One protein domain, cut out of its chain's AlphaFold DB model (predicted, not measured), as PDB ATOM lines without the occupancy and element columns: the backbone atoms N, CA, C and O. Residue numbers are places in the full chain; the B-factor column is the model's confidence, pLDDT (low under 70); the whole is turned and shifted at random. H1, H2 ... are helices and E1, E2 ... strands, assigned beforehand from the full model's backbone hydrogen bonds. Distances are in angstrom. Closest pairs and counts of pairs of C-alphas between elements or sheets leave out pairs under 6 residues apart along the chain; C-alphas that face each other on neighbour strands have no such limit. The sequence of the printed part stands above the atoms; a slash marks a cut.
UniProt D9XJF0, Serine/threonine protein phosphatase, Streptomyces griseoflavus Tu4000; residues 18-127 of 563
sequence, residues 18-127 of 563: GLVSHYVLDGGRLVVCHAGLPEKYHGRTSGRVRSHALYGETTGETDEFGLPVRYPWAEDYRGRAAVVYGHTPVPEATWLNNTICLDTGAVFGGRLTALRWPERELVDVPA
ATOM      1  N   GLY A  18      47.716 -11.514  78.301       88.56
ATOM      2  CA  GLY A  18      46.842 -11.368  77.137       88.56
ATOM      3  C   GLY A  18      45.661 -10.405  77.318       88.56
ATOM      4  O   GLY A  18      45.013 -10.052  76.329       88.56
ATOM      5  N   LEU A  19      45.368  -9.945  78.541       89.12
ATOM      6  CA  LEU A  19      44.264  -9.014  78.789       89.12
ATOM      7  C   LEU A  19      44.541  -7.620  78.210       89.12
ATOM      8  O   LEU A  19      45.603  -7.017  78.396       89.12
ATOM      9  N   VAL A  20      43.526  -7.059  77.553       91.75
ATOM     10  CA  VAL A  20      43.543  -5.674  77.071       91.75
ATOM     11  C   VAL A  20      43.286  -4.686  78.208       91.75
ATOM     12  O   VAL A  20      42.664  -5.010  79.216       91.75
ATOM     13  N   SER A  21      43.744  -3.442  78.044       92.50
ATOM     14  CA  SER A  21      43.554  -2.397  79.060       92.50
ATOM     15  C   SER A  21      42.108  -1.913  79.179       92.50
ATOM     16  O   SER A  21      41.704  -1.445  80.240       92.50
ATOM     17  N   HIS A  22      41.349  -1.982  78.089       95.81
ATOM     18  CA  HIS A  22      39.945  -1.601  78.031       95.81
ATOM     19  C   HIS A  22      39.267  -2.265  76.832       95.81
ATOM     20  O   HIS A  22      39.911  -2.560  75.823       95.81
ATOM     21  N   TYR A  23      37.956  -2.445  76.937       95.25
ATOM     22  CA  TYR A  23      37.104  -2.880  75.839       95.25
ATOM     23  C   TYR A  23      36.396  -1.676  75.231       95.25
ATOM     24  O   TYR A  23      35.950  -0.791  75.958       95.25
ATOM     25  N   VAL A  24      36.270  -1.661  73.904       95.81
ATOM     26  CA  VAL A  24      35.415  -0.726  73.163       95.81
ATOM     27  C   VAL A  24      34.336  -1.560  72.488       95.81
ATOM     28  O   VAL A  24      34.616  -2.342  71.580       95.81
ATOM     29  N   LEU A  25      33.113  -1.434  72.980       96.12
ATOM     30  CA  LEU A  25      31.961  -2.248  72.625       96.12
ATOM     31  C   LEU A  25      30.885  -1.386  71.957       96.12
ATOM     32  O   LEU A  25      30.976  -0.157  71.896       96.12
ATOM     33  N   ASP A  26      29.857  -2.055  71.440       95.56
ATOM     34  CA  ASP A  26      28.642  -1.425  70.919       95.56
ATOM     35  C   ASP A  26      28.905  -0.338  69.855       95.56
ATOM     36  O   ASP A  26      28.385   0.777  69.900       95.56
ATOM     37  N   GLY A  27      29.806  -0.637  68.913       93.62
ATOM     38  CA  GLY A  27      30.190   0.296  67.848       93.62
ATOM     39  C   GLY A  27      30.889   1.566  68.348       93.62
ATOM     40  O   GLY A  27      30.829   2.591  67.675       93.62
ATOM     41  N   GLY A  28      31.522   1.518  69.524       94.00
ATOM     42  CA  GLY A  28      32.184   2.666  70.147       94.00
ATOM     43  C   GLY A  28      31.313   3.438  71.136       94.00
ATOM     44  O   GLY A  28      31.756   4.462  71.645       94.00
ATOM     45  N   ARG A  29      30.092   2.970  71.425       94.12
ATOM     46  CA  ARG A  29      29.204   3.610  72.409       94.12
ATOM     47  C   ARG A  29      29.497   3.217  73.852       94.12
ATOM     48  O   ARG A  29      29.079   3.945  74.745       94.12
ATOM     49  N   LEU A  30      30.210   2.115  74.079       96.94
ATOM     50  CA  LEU A  30      30.534   1.620  75.414       96.94
ATOM     51  C   LEU A  30      32.036   1.363  75.542       96.94
ATOM     52  O   LEU A  30      32.620   0.639  74.740       96.94
ATOM     53  N   VAL A  31      32.652   1.916  76.578       97.44
ATOM     54  CA  VAL A  31      34.032   1.639  76.973       97.44
ATOM     55  C   VAL A  31      34.031   1.028  78.365       97.44
ATOM     56  O   VAL A  31      33.464   1.604  79.286       97.44
ATOM     57  N   VAL A  32      34.673  -0.127  78.527       96.81
ATOM     58  CA  VAL A  32      34.791  -0.815  79.823       96.81
ATOM     59  C   VAL A  32      36.259  -0.892  80.216       96.81
ATOM     60  O   VAL A  32      37.083  -1.366  79.435       96.81
ATOM     61  N   CYS A  33      36.600  -0.418  81.410       95.06
ATOM     62  CA  CYS A  33      37.973  -0.384  81.922       95.06
ATOM     63  C   CYS A  33      37.990  -0.564  83.447       95.06
ATOM     64  O   CYS A  33      36.938  -0.577  84.069       95.06
ATOM     65  N   HIS A  34      39.163  -0.731  84.063       94.31
ATOM     66  CA  HIS A  34      39.235  -0.939  85.513       94.31
ATOM     67  C   HIS A  34      39.095   0.378  86.296       94.31
ATOM     68  O   HIS A  34      38.130   0.548  87.025       94.31
ATOM     69  N   ALA A  35      40.002   1.341  86.127       90.88
ATOM     70  CA  ALA A  35      40.030   2.585  86.905       90.88
ATOM     71  C   ALA A  35      39.356   3.792  86.245       90.88
ATOM     72  O   ALA A  35      39.024   4.763  86.925       90.88
ATOM     73  N   GLY A  36      39.151   3.738  84.930       90.94
ATOM     74  CA  GLY A  36      38.641   4.858  84.152       90.94
ATOM     75  C   GLY A  36      39.462   5.139  82.903       90.94
ATOM     76  O   GLY A  36      40.627   4.744  82.803       90.94
ATOM     77  N   LEU A  37      38.850   5.809  81.923       92.81
ATOM     78  CA  LEU A  37      39.528   6.113  80.667       92.81
ATOM     79  C   LEU A  37      38.969   7.363  79.960       92.81
ATOM     80  O   LEU A  37      37.875   7.308  79.391       92.81
ATOM     81  N   PRO A  38      39.736   8.470  79.906       92.00
ATOM     82  CA  PRO A  38      39.397   9.654  79.124       92.00
ATOM     83  C   PRO A  38      39.248   9.357  77.627       92.00
ATOM     84  O   PRO A  38      39.988   8.540  77.075       92.00
ATOM     85  N   GLU A  39      38.374  10.106  76.947       93.50
ATOM     86  CA  GLU A  39      38.018   9.892  75.529       93.50
ATOM     87  C   GLU A  39      39.239   9.825  74.600       93.50
ATOM     88  O   GLU A  39      39.332   8.964  73.728       93.50
ATOM     89  N   LYS A  40      40.254  10.667  74.840       92.25
ATOM     90  CA  LYS A  40      41.502  10.702  74.054       92.25
ATOM     91  C   LYS A  40      42.282   9.379  74.028       92.25
ATOM     92  O   LYS A  40      43.219   9.255  73.236       92.25
ATOM     93  N   TYR A  41      41.965   8.425  74.902       94.06
ATOM     94  CA  TYR A  41      42.607   7.112  74.970       94.06
ATOM     95  C   TYR A  41      41.735   5.964  74.451       94.06
ATOM     96  O   TYR A  41      42.240   4.848  74.337       94.06
ATOM     97  N   HIS A  42      40.473   6.218  74.104       94.25
ATOM     98  CA  HIS A  42      39.561   5.186  73.613       94.25
ATOM     99  C   HIS A  42      40.098   4.549  72.327       94.25
ATOM    100  O   HIS A  42      40.499   5.246  71.392       94.25
ATOM    101  N   GLY A  43      40.154   3.216  72.297       91.75
ATOM    102  CA  GLY A  43      40.646   2.436  71.159       91.75
ATOM    103  C   GLY A  43      42.160   2.517  70.930       91.75
ATOM    104  O   GLY A  43      42.640   2.052  69.898       91.75
ATOM    105  N   ARG A  44      42.936   3.108  71.852       93.00
ATOM    106  CA  ARG A  44      44.396   3.245  71.719       93.00
ATOM    107  C   ARG A  44      45.141   2.264  72.616       93.00
ATOM    108  O   ARG A  44      44.806   2.094  73.781       93.00
ATOM    109  N   THR A  45      46.233   1.699  72.119       89.50
ATOM    110  CA  THR A  45      47.112   0.802  72.880       89.50
ATOM    111  C   THR A  45      48.473   1.451  73.122       89.50
ATOM    112  O   THR A  45      49.228   1.738  72.199       89.50
ATOM    113  N   SER A  46      48.799   1.713  74.390       91.75
ATOM    114  CA  SER A  46      50.144   2.111  74.824       91.75
ATOM    115  C   SER A  46      50.340   1.812  76.311       91.75
ATOM    116  O   SER A  46      49.364   1.669  77.051       91.75
ATOM    117  N   GLY A  47      51.594   1.774  76.776       90.62
ATOM    118  CA  GLY A  47      51.896   1.604  78.203       90.62
ATOM    119  C   GLY A  47      51.247   2.681  79.083       90.62
ATOM    120  O   GLY A  47      50.741   2.377  80.160       90.62
ATOM    121  N   ARG A  48      51.155   3.924  78.585       90.81
ATOM    122  CA  ARG A  48      50.456   5.025  79.269       90.81
ATOM    123  C   ARG A  48      48.951   4.772  79.377       90.81
ATOM    124  O   ARG A  48      48.383   5.012  80.436       90.81
ATOM    125  N   VAL A  49      48.319   4.275  78.311       92.88
ATOM    126  CA  VAL A  49      46.889   3.927  78.326       92.88
ATOM    127  C   VAL A  49      46.627   2.777  79.297       92.88
ATOM    128  O   VAL A  49      45.700   2.863  80.093       92.88
ATOM    129  N   ARG A  50      47.468   1.731  79.280       91.94
ATOM    130  CA  ARG A  50      47.356   0.596  80.211       91.94
ATOM    131  C   ARG A  50      47.505   1.043  81.663       91.94
ATOM    132  O   ARG A  50      46.687   0.661  82.487       91.94
ATOM    133  N   SER A  51      48.493   1.888  81.955       91.31
ATOM    134  CA  SER A  51      48.686   2.447  83.296       91.31
ATOM    135  C   SER A  51      47.461   3.240  83.764       91.31
ATOM    136  O   SER A  51      46.943   2.981  84.844       91.31
ATOM    137  N   HIS A  52      46.928   4.132  82.923       91.88
ATOM    138  CA  HIS A  52      45.751   4.928  83.280       91.88
ATOM    139  C   HIS A  52      44.497   4.062  83.475       91.88
ATOM    140  O   HIS A  52      43.773   4.249  84.445       91.88
ATOM    141  N   ALA A  53      44.271   3.075  82.607       92.62
ATOM    142  CA  ALA A  53      43.127   2.176  82.716       92.62
ATOM    143  C   ALA A  53      43.180   1.269  83.954       92.62
ATOM    144  O   ALA A  53      42.129   0.842  84.414       92.62
ATOM    145  N   LEU A  54      44.373   0.955  84.477       89.88
ATOM    146  CA  LEU A  54      44.548   0.103  85.659       89.88
ATOM    147  C   LEU A  54      44.597   0.895  86.965       89.88
ATOM    148  O   LEU A  54      44.050   0.456  87.969       89.88
ATOM    149  N   TYR A  55      45.269   2.040  86.965       89.25
ATOM    150  CA  TYR A  55      45.581   2.761  88.195       89.25
ATOM    151  C   TYR A  55      44.926   4.132  88.272       89.25
ATOM    152  O   TYR A  55      44.987   4.743  89.325       89.25
ATOM    153  N   GLY A  56      44.342   4.654  87.195       87.88
ATOM    154  CA  GLY A  56      43.894   6.043  87.136       87.88
ATOM    155  C   GLY A  56      45.049   7.045  87.250       87.88
ATOM    156  O   GLY A  56      46.229   6.694  87.225       87.88
ATOM    157  N   GLU A  57      44.703   8.323  87.366       86.12
ATOM    158  CA  GLU A  57      45.652   9.420  87.569       86.12
ATOM    159  C   GLU A  57      45.605   9.884  89.029       86.12
ATOM    160  O   GLU A  57      44.530  10.057  89.602       86.12
ATOM    161  N   THR A  58      46.770  10.032  89.658       83.31
ATOM    162  CA  THR A  58      46.910  10.500  91.046       83.31
ATOM    163  C   THR A  58      47.259  11.980  91.074       83.31
ATOM    164  O   THR A  58      48.027  12.433  90.228       83.31
ATOM    165  N   THR A  59      46.796  12.716  92.084       82.94
ATOM    166  CA  THR A  59      47.210  14.115  92.311       82.94
ATOM    167  C   THR A  59      48.642  14.223  92.851       82.94
ATOM    168  O   THR A  59      49.241  15.293  92.806       82.94
ATOM    169  N   GLY A  60      49.202  13.108  93.334       84.69
ATOM    170  CA  GLY A  60      50.488  13.055  94.033       84.69
ATOM    171  C   GLY A  60      50.356  13.196  95.553       84.69
ATOM    172  O   GLY A  60      51.345  13.037  96.262       84.69
ATOM    173  N   GLU A  61      49.146  13.446  96.052       85.44
ATOM    174  CA  GLU A  61      48.838  13.526  97.480       85.44
ATOM    175  C   GLU A  61      48.401  12.164  98.037       85.44
ATOM    176  O   GLU A  61      48.053  11.239  97.298       85.44
ATOM    177  N   THR A  62      48.433  12.032  99.360       84.00
ATOM    178  CA  THR A  62      47.977  10.849 100.101       84.00
ATOM    179  C   THR A  62      46.960  11.299 101.142       84.00
ATOM    180  O   THR A  62      47.165  12.331 101.781       84.00
ATOM    181  N   ASP A  63      45.860  10.566 101.279       80.50
ATOM    182  CA  ASP A  63      44.810  10.875 102.247       80.50
ATOM    183  C   ASP A  63      45.182  10.447 103.681       80.50
ATOM    184  O   ASP A  63      46.248   9.882 103.941       80.50
ATOM    185  N   GLU A  64      44.290  10.726 104.636       82.31
ATOM    186  CA  GLU A  64      44.467  10.378 106.055       82.31
ATOM    187  C   GLU A  64      44.553   8.862 106.320       82.31
ATOM    188  O   GLU A  64      45.034   8.450 107.376       82.31
ATOM    189  N   PHE A  65      44.141   8.034 105.354       81.44
ATOM    190  CA  PHE A  65      44.187   6.572 105.408       81.44
ATOM    191  C   PHE A  65      45.428   5.996 104.706       81.44
ATOM    192  O   PHE A  65      45.572   4.776 104.609       81.44
ATOM    193  N   GLY A  66      46.344   6.846 104.224       81.62
ATOM    194  CA  GLY A  66      47.555   6.412 103.529       81.62
ATOM    195  C   GLY A  66      47.323   6.007 102.069       81.62
ATOM    196  O   GLY A  66      48.201   5.382 101.469       81.62
ATOM    197  N   LEU A  67      46.167   6.340 101.486       82.25
ATOM    198  CA  LEU A  67      45.810   5.999 100.109       82.25
ATOM    199  C   LEU A  67      46.082   7.173  99.151       82.25
ATOM    200  O   LEU A  67      45.870   8.331  99.516       82.25
ATOM    201  N   PRO A  68      46.534   6.918  97.907       83.06
ATOM    202  CA  PRO A  68      46.747   7.980  96.928       83.06
ATOM    203  C   PRO A  68      45.453   8.723  96.587       83.06
ATOM    204  O   PRO A  68      44.465   8.111  96.171       83.06
ATOM    205  N   VAL A  69      45.489  10.053  96.665       82.19
ATOM    206  CA  VAL A  69      44.392  10.903  96.195       82.19
ATOM    207  C   VAL A  69      44.380  10.889  94.666       82.19
ATOM    208  O   VAL A  69      45.410  11.058  94.001       82.19
ATOM    209  N   ARG A  70      43.203  10.640  94.087       83.44
ATOM    210  CA  ARG A  70      43.022  10.464  92.642       83.44
ATOM    211  C   ARG A  70      42.365  11.674  92.003       83.44
ATOM    212  O   ARG A  70      41.498  12.303  92.597       83.44
ATOM    213  N   TYR A  71      42.767  11.964  90.770       83.88
ATOM    214  CA  TYR A  71      42.133  12.990  89.961       83.88
ATOM    215  C   TYR A  71      40.717  12.536  89.552       83.88
ATOM    216  O   TYR A  71      40.586  11.447  88.977       83.88
ATOM    217  N   PRO A  72      39.660  13.330  89.808       83.75
ATOM    218  CA  PRO A  72      38.272  12.953  89.539       83.75
ATOM    219  C   PRO A  72      37.913  13.124  88.054       83.75
ATOM    220  O   PRO A  72      37.010  13.864  87.688       83.75
ATOM    221  N   TRP A  73      38.611  12.410  87.166       87.81
ATOM    222  CA  TRP A  73      38.499  12.555  85.704       87.81
ATOM    223  C   TRP A  73      37.067  12.420  85.151       87.81
ATOM    224  O   TRP A  73      36.773  12.936  84.074       87.81
ATOM    225  N   ALA A  74      36.184  11.716  85.868       87.00
ATOM    226  CA  ALA A  74      34.772  11.567  85.535       87.00
ATOM    227  C   ALA A  74      34.009  12.910  85.560       87.00
ATOM    228  O   ALA A  74      33.085  13.104  84.769       87.00
ATOM    229  N   GLU A  75      34.416  13.869  86.399       84.38
ATOM    230  CA  GLU A  75      33.834  15.222  86.449       84.38
ATOM    231  C   GLU A  75      34.109  16.019  85.159       84.38
ATOM    232  O   GLU A  75      33.260  16.781  84.688       84.38
ATOM    233  N   ASP A  76      35.242  15.757  84.507       85.56
ATOM    234  CA  ASP A  76      35.669  16.458  83.289       85.56
ATOM    235  C   ASP A  76      35.328  15.703  82.003       85.56
ATOM    236  O   ASP A  76      35.563  16.189  80.893       85.56
ATOM    237  N   TYR A  77      34.822  14.476  82.113       90.06
ATOM    238  CA  TYR A  77      34.567  13.662  80.939       90.06
ATOM    239  C   TYR A  77      33.439  14.283  80.097       90.06
ATOM    240  O   TYR A  77      32.364  14.616  80.593       90.06
ATOM    241  N   ARG A  78      33.700  14.479  78.800       88.44
ATOM    242  CA  ARG A  78      32.745  15.029  77.815       88.44
ATOM    243  C   ARG A  78      32.639  14.158  76.561       88.44
ATOM    244  O   ARG A  78      32.157  14.605  75.522       88.44
ATOM    245  N   GLY A  79      33.112  12.914  76.656       89.62
ATOM    246  CA  GLY A  79      33.143  11.997  75.528       89.62
ATOM    247  C   GLY A  79      31.789  11.371  75.224       89.62
ATOM    248  O   GLY A  79      30.925  11.230  76.093       89.62
ATOM    249  N   ARG A  80      31.604  10.970  73.963       87.50
ATOM    250  CA  ARG A  80      30.326  10.399  73.493       87.50
ATOM    251  C   ARG A  80      30.057   8.997  74.041       87.50
ATOM    252  O   ARG A  80      28.903   8.648  74.275       87.50
ATOM    253  N   ALA A  81      31.101   8.191  74.231       93.81
ATOM    254  CA  ALA A  81      30.963   6.826  74.728       93.81
ATOM    255  C   ALA A  81      30.615   6.812  76.222       93.81
ATOM    256  O   ALA A  81      31.144   7.622  76.985       93.81
ATOM    257  N   ALA A  82      29.769   5.877  76.647       95.38
ATOM    258  CA  ALA A  82      29.598   5.573  78.058       95.38
ATOM    259  C   ALA A  82      30.854   4.868  78.587       95.38
ATOM    260  O   ALA A  82      31.337   3.940  77.939       95.38
ATOM    261  N   VAL A  83      31.383   5.281  79.741       96.56
ATOM    262  CA  VAL A  83      32.559   4.636  80.353       96.56
ATOM    263  C   VAL A  83      32.161   3.914  81.633       96.56
ATOM    264  O   VAL A  83      31.795   4.546  82.619       96.56
ATOM    265  N   VAL A  84      32.264   2.590  81.628       97.06
ATOM    266  CA  VAL A  84      31.996   1.725  82.780       97.06
ATOM    267  C   VAL A  84      33.321   1.326  83.415       97.06
ATOM    268  O   VAL A  84      34.231   0.854  82.724       97.06
ATOM    269  N   TYR A  85      33.440   1.534  84.722       95.25
ATOM    270  CA  TYR A  85      34.663   1.260  85.470       95.25
ATOM    271  C   TYR A  85      34.387   0.779  86.898       95.25
ATOM    272  O   TYR A  85      33.239   0.709  87.324       95.25
ATOM    273  N   GLY A  86      35.428   0.392  87.633       89.38
ATOM    274  CA  GLY A  86      35.349  -0.088  89.011       89.38
ATOM    275  C   GLY A  86      36.740  -0.318  89.605       89.38
ATOM    276  O   GLY A  86      37.381  -1.318  89.286       89.38
ATOM    277  N   HIS A  87      37.214   0.629  90.423       87.25
ATOM    278  CA  HIS A  87      38.565   0.629  91.016       87.25
ATOM    279  C   HIS A  87      38.610   1.265  92.405       87.25
ATOM    280  O   HIS A  87      39.286   0.761  93.297       87.25
ATOM    281  N   THR A  88      37.919   2.395  92.571       86.06
ATOM    282  CA  THR A  88      37.692   3.010  93.877       86.06
ATOM    283  C   THR A  88      36.242   2.731  94.264       86.06
ATOM    284  O   THR A  88      35.353   3.249  93.579       86.06
ATOM    285  N   PRO A  89      35.999   1.936  95.321       88.56
ATOM    286  CA  PRO A  89      34.654   1.595  95.752       88.56
ATOM    287  C   PRO A  89      33.814   2.832  96.062       88.56
ATOM    288  O   PRO A  89      34.286   3.758  96.724       88.56
ATOM    289  N   VAL A  90      32.558   2.814  95.624       86.94
ATOM    290  CA  VAL A  90      31.545   3.828  95.937       86.94
ATOM    291  C   VAL A  90      30.371   3.194  96.689       86.94
ATOM    292  O   VAL A  90      30.091   2.016  96.492       86.94
ATOM    293  N   PRO A  91      29.659   3.925  97.563       83.69
ATOM    294  CA  PRO A  91      28.517   3.346  98.266       83.69
ATOM    295  C   PRO A  91      27.375   2.939  97.326       83.69
ATOM    296  O   PRO A  91      26.722   1.923  97.562       83.69
ATOM    297  N   GLU A  92      27.141   3.722  96.271       84.88
ATOM    298  CA  GLU A  92      26.085   3.504  95.280       84.88
ATOM    299  C   GLU A  92      26.607   3.837  93.880       84.88
ATOM    300  O   GLU A  92      27.355   4.800  93.697       84.88
ATOM    301  N   ALA A  93      26.227   3.029  92.889       89.44
ATOM    302  CA  ALA A  93      26.602   3.259  91.500       89.44
ATOM    303  C   ALA A  93      25.726   4.369  90.903       89.44
ATOM    304  O   ALA A  93      24.514   4.212  90.759       89.44
ATOM    305  N   THR A  94      26.343   5.488  90.529       85.25
ATOM    306  CA  THR A  94      25.661   6.643  89.935       85.25
ATOM    307  C   THR A  94      26.316   7.047  88.618       85.25
ATOM    308  O   THR A  94      27.523   6.898  88.416       85.25
ATOM    309  N   TRP A  95      25.503   7.540  87.682       88.06
ATOM    310  CA  TRP A  95      26.004   8.078  86.420       88.06
ATOM    311  C   TRP A  95      26.521   9.503  86.619       88.06
ATOM    312  O   TRP A  95      25.764  10.385  87.015       88.06
ATOM    313  N   LEU A  96      27.775   9.747  86.238       87.00
ATOM    314  CA  LEU A  96      28.387  11.074  86.212       87.00
ATOM    315  C   LEU A  96      28.976  11.337  84.829       87.00
ATOM    316  O   LEU A  96      29.869  10.622  84.382       87.00
ATOM    317  N   ASN A  97      28.460  12.346  84.127       88.25
ATOM    318  CA  ASN A  97      28.939  12.753  82.801       88.25
ATOM    319  C   ASN A  97      29.059  11.623  81.765       88.25
ATOM    320  O   ASN A  97      29.900  11.700  80.885       88.25
ATOM    321  N   ASN A  98      28.188  10.608  81.809       90.81
ATOM    322  CA  ASN A  98      28.245   9.401  80.964       90.81
ATOM    323  C   ASN A  98      29.329   8.391  81.378       90.81
ATOM    324  O   ASN A  98      29.705   7.514  80.607       90.81
ATOM    325  N   THR A  99      29.813   8.479  82.609       93.00
ATOM    326  CA  THR A  99      30.683   7.487  83.242       93.00
ATOM    327  C   THR A  99      29.960   6.861  84.435       93.00
ATOM    328  O   THR A  99      29.071   7.495  85.006       93.00
ATOM    329  N   ILE A 100      30.295   5.624  84.798       93.31
ATOM    330  CA  ILE A 100      29.718   4.947  85.964       93.31
ATOM    331  C   ILE A 100      30.717   3.990  86.615       93.31
ATOM    332  O   ILE A 100      31.317   3.147  85.943       93.31
ATOM    333  N   CYS A 101      30.862   4.118  87.938       93.56
ATOM    334  CA  CYS A 101      31.604   3.176  88.768       93.56
ATOM    335  C   CYS A 101      30.661   2.061  89.246       93.56
ATOM    336  O   CYS A 101      29.707   2.337  89.970       93.56
ATOM    337  N   LEU A 102      30.918   0.812  88.851       95.19
ATOM    338  CA  LEU A 102      30.184  -0.376  89.315       95.19
ATOM    339  C   LEU A 102      30.833  -1.041  90.531       95.19
ATOM    340  O   LEU A 102      30.260  -1.970  91.098       95.19
ATOM    341  N   ASP A 103      32.025  -0.595  90.934       93.75
ATOM    342  CA  ASP A 103      32.635  -1.068  92.171       93.75
ATOM    343  C   ASP A 103      31.895  -0.458  93.361       93.75
ATOM    344  O   ASP A 103      32.214   0.628  93.833       93.75
ATOM    345  N   THR A 104      30.877  -1.173  93.831       93.31
ATOM    346  CA  THR A 104      30.102  -0.823  95.023       93.31
ATOM    347  C   THR A 104      30.609  -1.526  96.282       93.31
ATOM    348  O   THR A 104      29.846  -1.811  97.208       93.31
ATOM    349  N   GLY A 105      31.896  -1.891  96.299       92.81
ATOM    350  CA  GLY A 105      32.558  -2.446  97.472       92.81
ATOM    351  C   GLY A 105      32.049  -3.823  97.900       92.81
ATOM    352  O   GLY A 105      32.022  -4.101  99.096       92.81
ATOM    353  N   ALA A 106      31.658  -4.695  96.961       94.62
ATOM    354  CA  ALA A 106      31.165  -6.050  97.257       94.62
ATOM    355  C   ALA A 106      32.093  -6.830  98.211       94.62
ATOM    356  O   ALA A 106      31.632  -7.479  99.147       94.62
ATOM    357  N   VAL A 107      33.411  -6.721  98.007       93.75
ATOM    358  CA  VAL A 107      34.425  -7.383  98.848       93.75
ATOM    359  C   VAL A 107      34.420  -6.871 100.296       93.75
ATOM    360  O   VAL A 107      34.707  -7.627 101.222       93.75
ATOM    361  N   PHE A 108      34.020  -5.617 100.500       93.31
ATOM    362  CA  PHE A 108      33.954  -4.945 101.796       93.31
ATOM    363  C   PHE A 108      32.553  -5.021 102.434       93.31
ATOM    364  O   PHE A 108      32.255  -4.269 103.358       93.31
ATOM    365  N   GLY A 109      31.671  -5.900 101.941       91.19
ATOM    366  CA  GLY A 109      30.301  -6.050 102.449       91.19
ATOM    367  C   GLY A 109      29.263  -5.121 101.808       91.19
ATOM    368  O   GLY A 109      28.151  -5.019 102.319       91.19
ATOM    369  N   GLY A 110      29.611  -4.438 100.713       92.81
ATOM    370  CA  GLY A 110      28.691  -3.621  99.924       92.81
ATOM    371  C   GLY A 110      27.773  -4.458  99.025       92.81
ATOM    372  O   GLY A 110      27.110  -5.395  99.474       92.81
ATOM    373  N   ARG A 111      27.710  -4.118  97.735       94.12
ATOM    374  CA  ARG A 111      26.853  -4.812  96.752       94.12
ATOM    375  C   ARG A 111      27.672  -5.301  95.566       94.12
ATOM    376  O   ARG A 111      28.645  -4.648  95.194       94.12
ATOM    377  N   LEU A 112      27.286  -6.430  94.976       95.44
ATOM    378  CA  LEU A 112      27.755  -6.836  93.654       95.44
ATOM    379  C   LEU A 112      26.830  -6.201  92.618       95.44
ATOM    380  O   LEU A 112      25.662  -6.577  92.547       95.44
ATOM    381  N   THR A 113      27.358  -5.254  91.845       95.56
ATOM    382  CA  THR A 113      26.573  -4.417  90.930       95.56
ATOM    383  C   THR A 113      26.937  -4.696  89.478       95.56
ATOM    384  O   THR A 113      28.110  -4.816  89.122       95.56
ATOM    385  N   ALA A 114      25.921  -4.789  88.629       95.50
ATOM    386  CA  ALA A 114      26.030  -5.002  87.197       95.50
ATOM    387  C   ALA A 114      25.226  -3.944  86.433       95.50
ATOM    388  O   ALA A 114      24.181  -3.477  86.888       95.50
ATOM    389  N   LEU A 115      25.707  -3.598  85.239       95.88
ATOM    390  CA  LEU A 115      25.004  -2.733  84.297       95.88
ATOM    391  C   LEU A 115      24.439  -3.572  83.151       95.88
ATOM    392  O   LEU A 115      25.191  -4.251  82.449       95.88
ATOM    393  N   ARG A 116      23.132  -3.470  82.912       95.00
ATOM    394  CA  ARG A 116      22.494  -3.969  81.691       95.00
ATOM    395  C   ARG A 116      22.616  -2.903  80.606       95.00
ATOM    396  O   ARG A 116      22.135  -1.781  80.759       95.00
ATOM    397  N   TRP A 117      23.323  -3.240  79.534       93.50
ATOM    398  CA  TRP A 117      23.562  -2.366  78.387       93.50
ATOM    399  C   TRP A 117      22.871  -2.948  77.144       93.50
ATOM    400  O   TRP A 117      23.053  -4.144  76.899       93.50
ATOM    401  N   PRO A 118      22.164  -2.144  76.322       90.38
ATOM    402  CA  PRO A 118      22.146  -0.675  76.274       90.38
ATOM    403  C   PRO A 118      21.082   0.016  77.142       90.38
ATOM    404  O   PRO A 118      20.985   1.238  77.101       90.38
ATOM    405  N   GLU A 119      20.305  -0.723  77.936       87.06
ATOM    406  CA  GLU A 119      19.186  -0.184  78.729       87.06
ATOM    407  C   GLU A 119      19.625   0.774  79.850       87.06
ATOM    408  O   GLU A 119      18.813   1.533  80.373       87.06
ATOM    409  N   ARG A 120      20.913   0.752  80.217       90.06
ATOM    410  CA  ARG A 120      21.518   1.524  81.318       90.06
ATOM    411  C   ARG A 120      20.882   1.235  82.687       90.06
ATOM    412  O   ARG A 120      20.959   2.065  83.591       90.06
ATOM    413  N   GLU A 121      20.288   0.054  82.835       90.00
ATOM    414  CA  GLU A 121      19.639  -0.420  84.058       90.00
ATOM    415  C   GLU A 121      20.679  -1.050  84.995       90.00
ATOM    416  O   GLU A 121      21.475  -1.896  84.579       90.00
ATOM    417  N   LEU A 122      20.674  -0.634  86.261       92.25
ATOM    418  CA  LEU A 122      21.516  -1.219  87.299       92.25
ATOM    419  C   LEU A 122      20.796  -2.386  87.966       92.25
ATOM    420  O   LEU A 122      19.624  -2.280  88.325       92.25
ATOM    421  N   VAL A 123      21.520  -3.487  88.138       95.44
ATOM    422  CA  VAL A 123      21.066  -4.658  88.886       95.44
ATOM    423  C   VAL A 123      22.133  -5.003  89.902       95.44
ATOM    424  O   VAL A 123      23.313  -5.086  89.563       95.44
ATOM    425  N   ASP A 124      21.727  -5.232  91.142       94.81
ATOM    426  CA  ASP A 124      22.666  -5.478  92.220       94.81
ATOM    427  C   ASP A 124      22.109  -6.430  93.282       94.81
ATOM    428  O   ASP A 124      20.899  -6.590  93.461       94.81
ATOM    429  N   VAL A 125      23.025  -7.093  93.989       96.31
ATOM    430  CA  VAL A 125      22.718  -7.964  95.130       96.31
ATOM    431  C   VAL A 125      23.631  -7.625  96.311       96.31
ATOM    432  O   VAL A 125      24.795  -7.275  96.093       96.31
ATOM    433  N   PRO A 126      23.153  -7.715  97.568       95.81
ATOM    434  CA  PRO A 126      24.014  -7.549  98.736       95.81
ATOM    435  C   PRO A 126      25.151  -8.577  98.747       95.81
ATOM    436  O   PRO A 126      24.961  -9.721  98.331       95.81
ATOM    437  N   ALA A 127      26.318  -8.187  99.254       94.69
ATOM    438  CA  ALA A 127      27.394  -9.132  99.519       94.69
ATOM    439  C   ALA A 127      26.964 -10.171 100.570       94.69
ATOM    440  O   ALA A 127      26.303  -9.839 101.553       94.69
TER     441      ALA A 127
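This is residues 18 to 127 of the 563 residues of the protein "Serine/threonine protein phosphatase" of Streptomyces griseoflavus Tu4000 (UniProt D9XJF0). A small twisted sheet of four short strands, E1, E2, E5 and E6, lies in the middle between two separate hairpins of strands, E3 with E4 far out at one end and E7 with E8 at the other. The helices H1 and H2 sit between the sheet and the hairpin of E3 and E4, each only grazing the sheet, and two long links wind beside these parts. The printed part has 110 residues with two named helices and eight named strands, along the chain E1, E2, H1, E3, E4, H2, E5, E6, E7, E8, and the mixed sheet has the order E1, E2, E5, E6. The class is mixed, helices and strands, with under half of the residues in named elements. The whole is compact, with a radius of gyration of the C-alphas of 14.0 A and spans of 37 by 35 by 30 A.

E1, residues 22 to 25, and E2, residues 30 to 33, form a hairpin, antiparallel at 164 degrees, with N 23 and O 32 at 2.9 A and N 25 and O 30 at 2.8 A, within hydrogen-bond range. H1, residues 47 to 55, is on the sheet but only grazes it, with its residues 49 to 54; its closest C-alphas to E2 are those of Cys 33 and Ala 53, 5.8 A apart. E3, residues 58 to 62, and E4, residues 68 to 70, form a second hairpin, antiparallel at 141 degrees, with N 59 and O 69 at 2.9 A; both strands are apart from E1 and E2. H2, residues 73 to 76, is also on the sheet and only grazes it, with its residues 73 to 75; the closest C-alphas of H2 and E6, residues 99 to 101, are those of Ala 74 and Thr 99, 6.2 A apart. E5, residues 82 to 85, is parallel to E2 at 20 degrees, with N 31 and O 82 at 2.8 A. E6 is parallel to E5 at 20 degrees, with N 100 and O 83 at 2.9 A. E1 and E6 are the edge strands. Residues 95 to 96 pair antiparallel with residues 99 to 100 of E6. E7, residues 111 to 116, and E8, residues 121 to 126, form a third hairpin, antiparallel at 160 degrees, with N 114 and O 123 at 2.8 A. E5 and E7 are only just apart, their closest C-alphas 8.4 A from each other. In H1 every O i to N i+4 pair is within hydrogen-bond range; H2 is too short for such a pair, and its one O i to N i+3 pair is within range.

E1 begins at C-alpha 22, (39.945, -1.601, 78.031), and is 9.7 A long; E2 is 10.1 A. H1 is 11.9 A long and begins at C-alpha 47, (51.896, 1.604, 78.203). E3 measures 9.1 A, E4 6.2 A, H2 5.4 A, E5 10.0 A and E6 7.1 A. E7 is 15.7 A long, and E8, 16.9 A, ends at C-alpha 126, (24.014, -7.549, 98.736).

The two C-alphas farthest apart are those of Gly 27 and Glu 64, 42.0 A. The printed part has no cut. The links from E2 to H1, residues 34 to 46, and from E5 to E6, residues 86 to 98, are long, and the link from E6 to E7 is short but not tight. The mean pLDDT of the printed part is 90.7, and no printed residue is under 70.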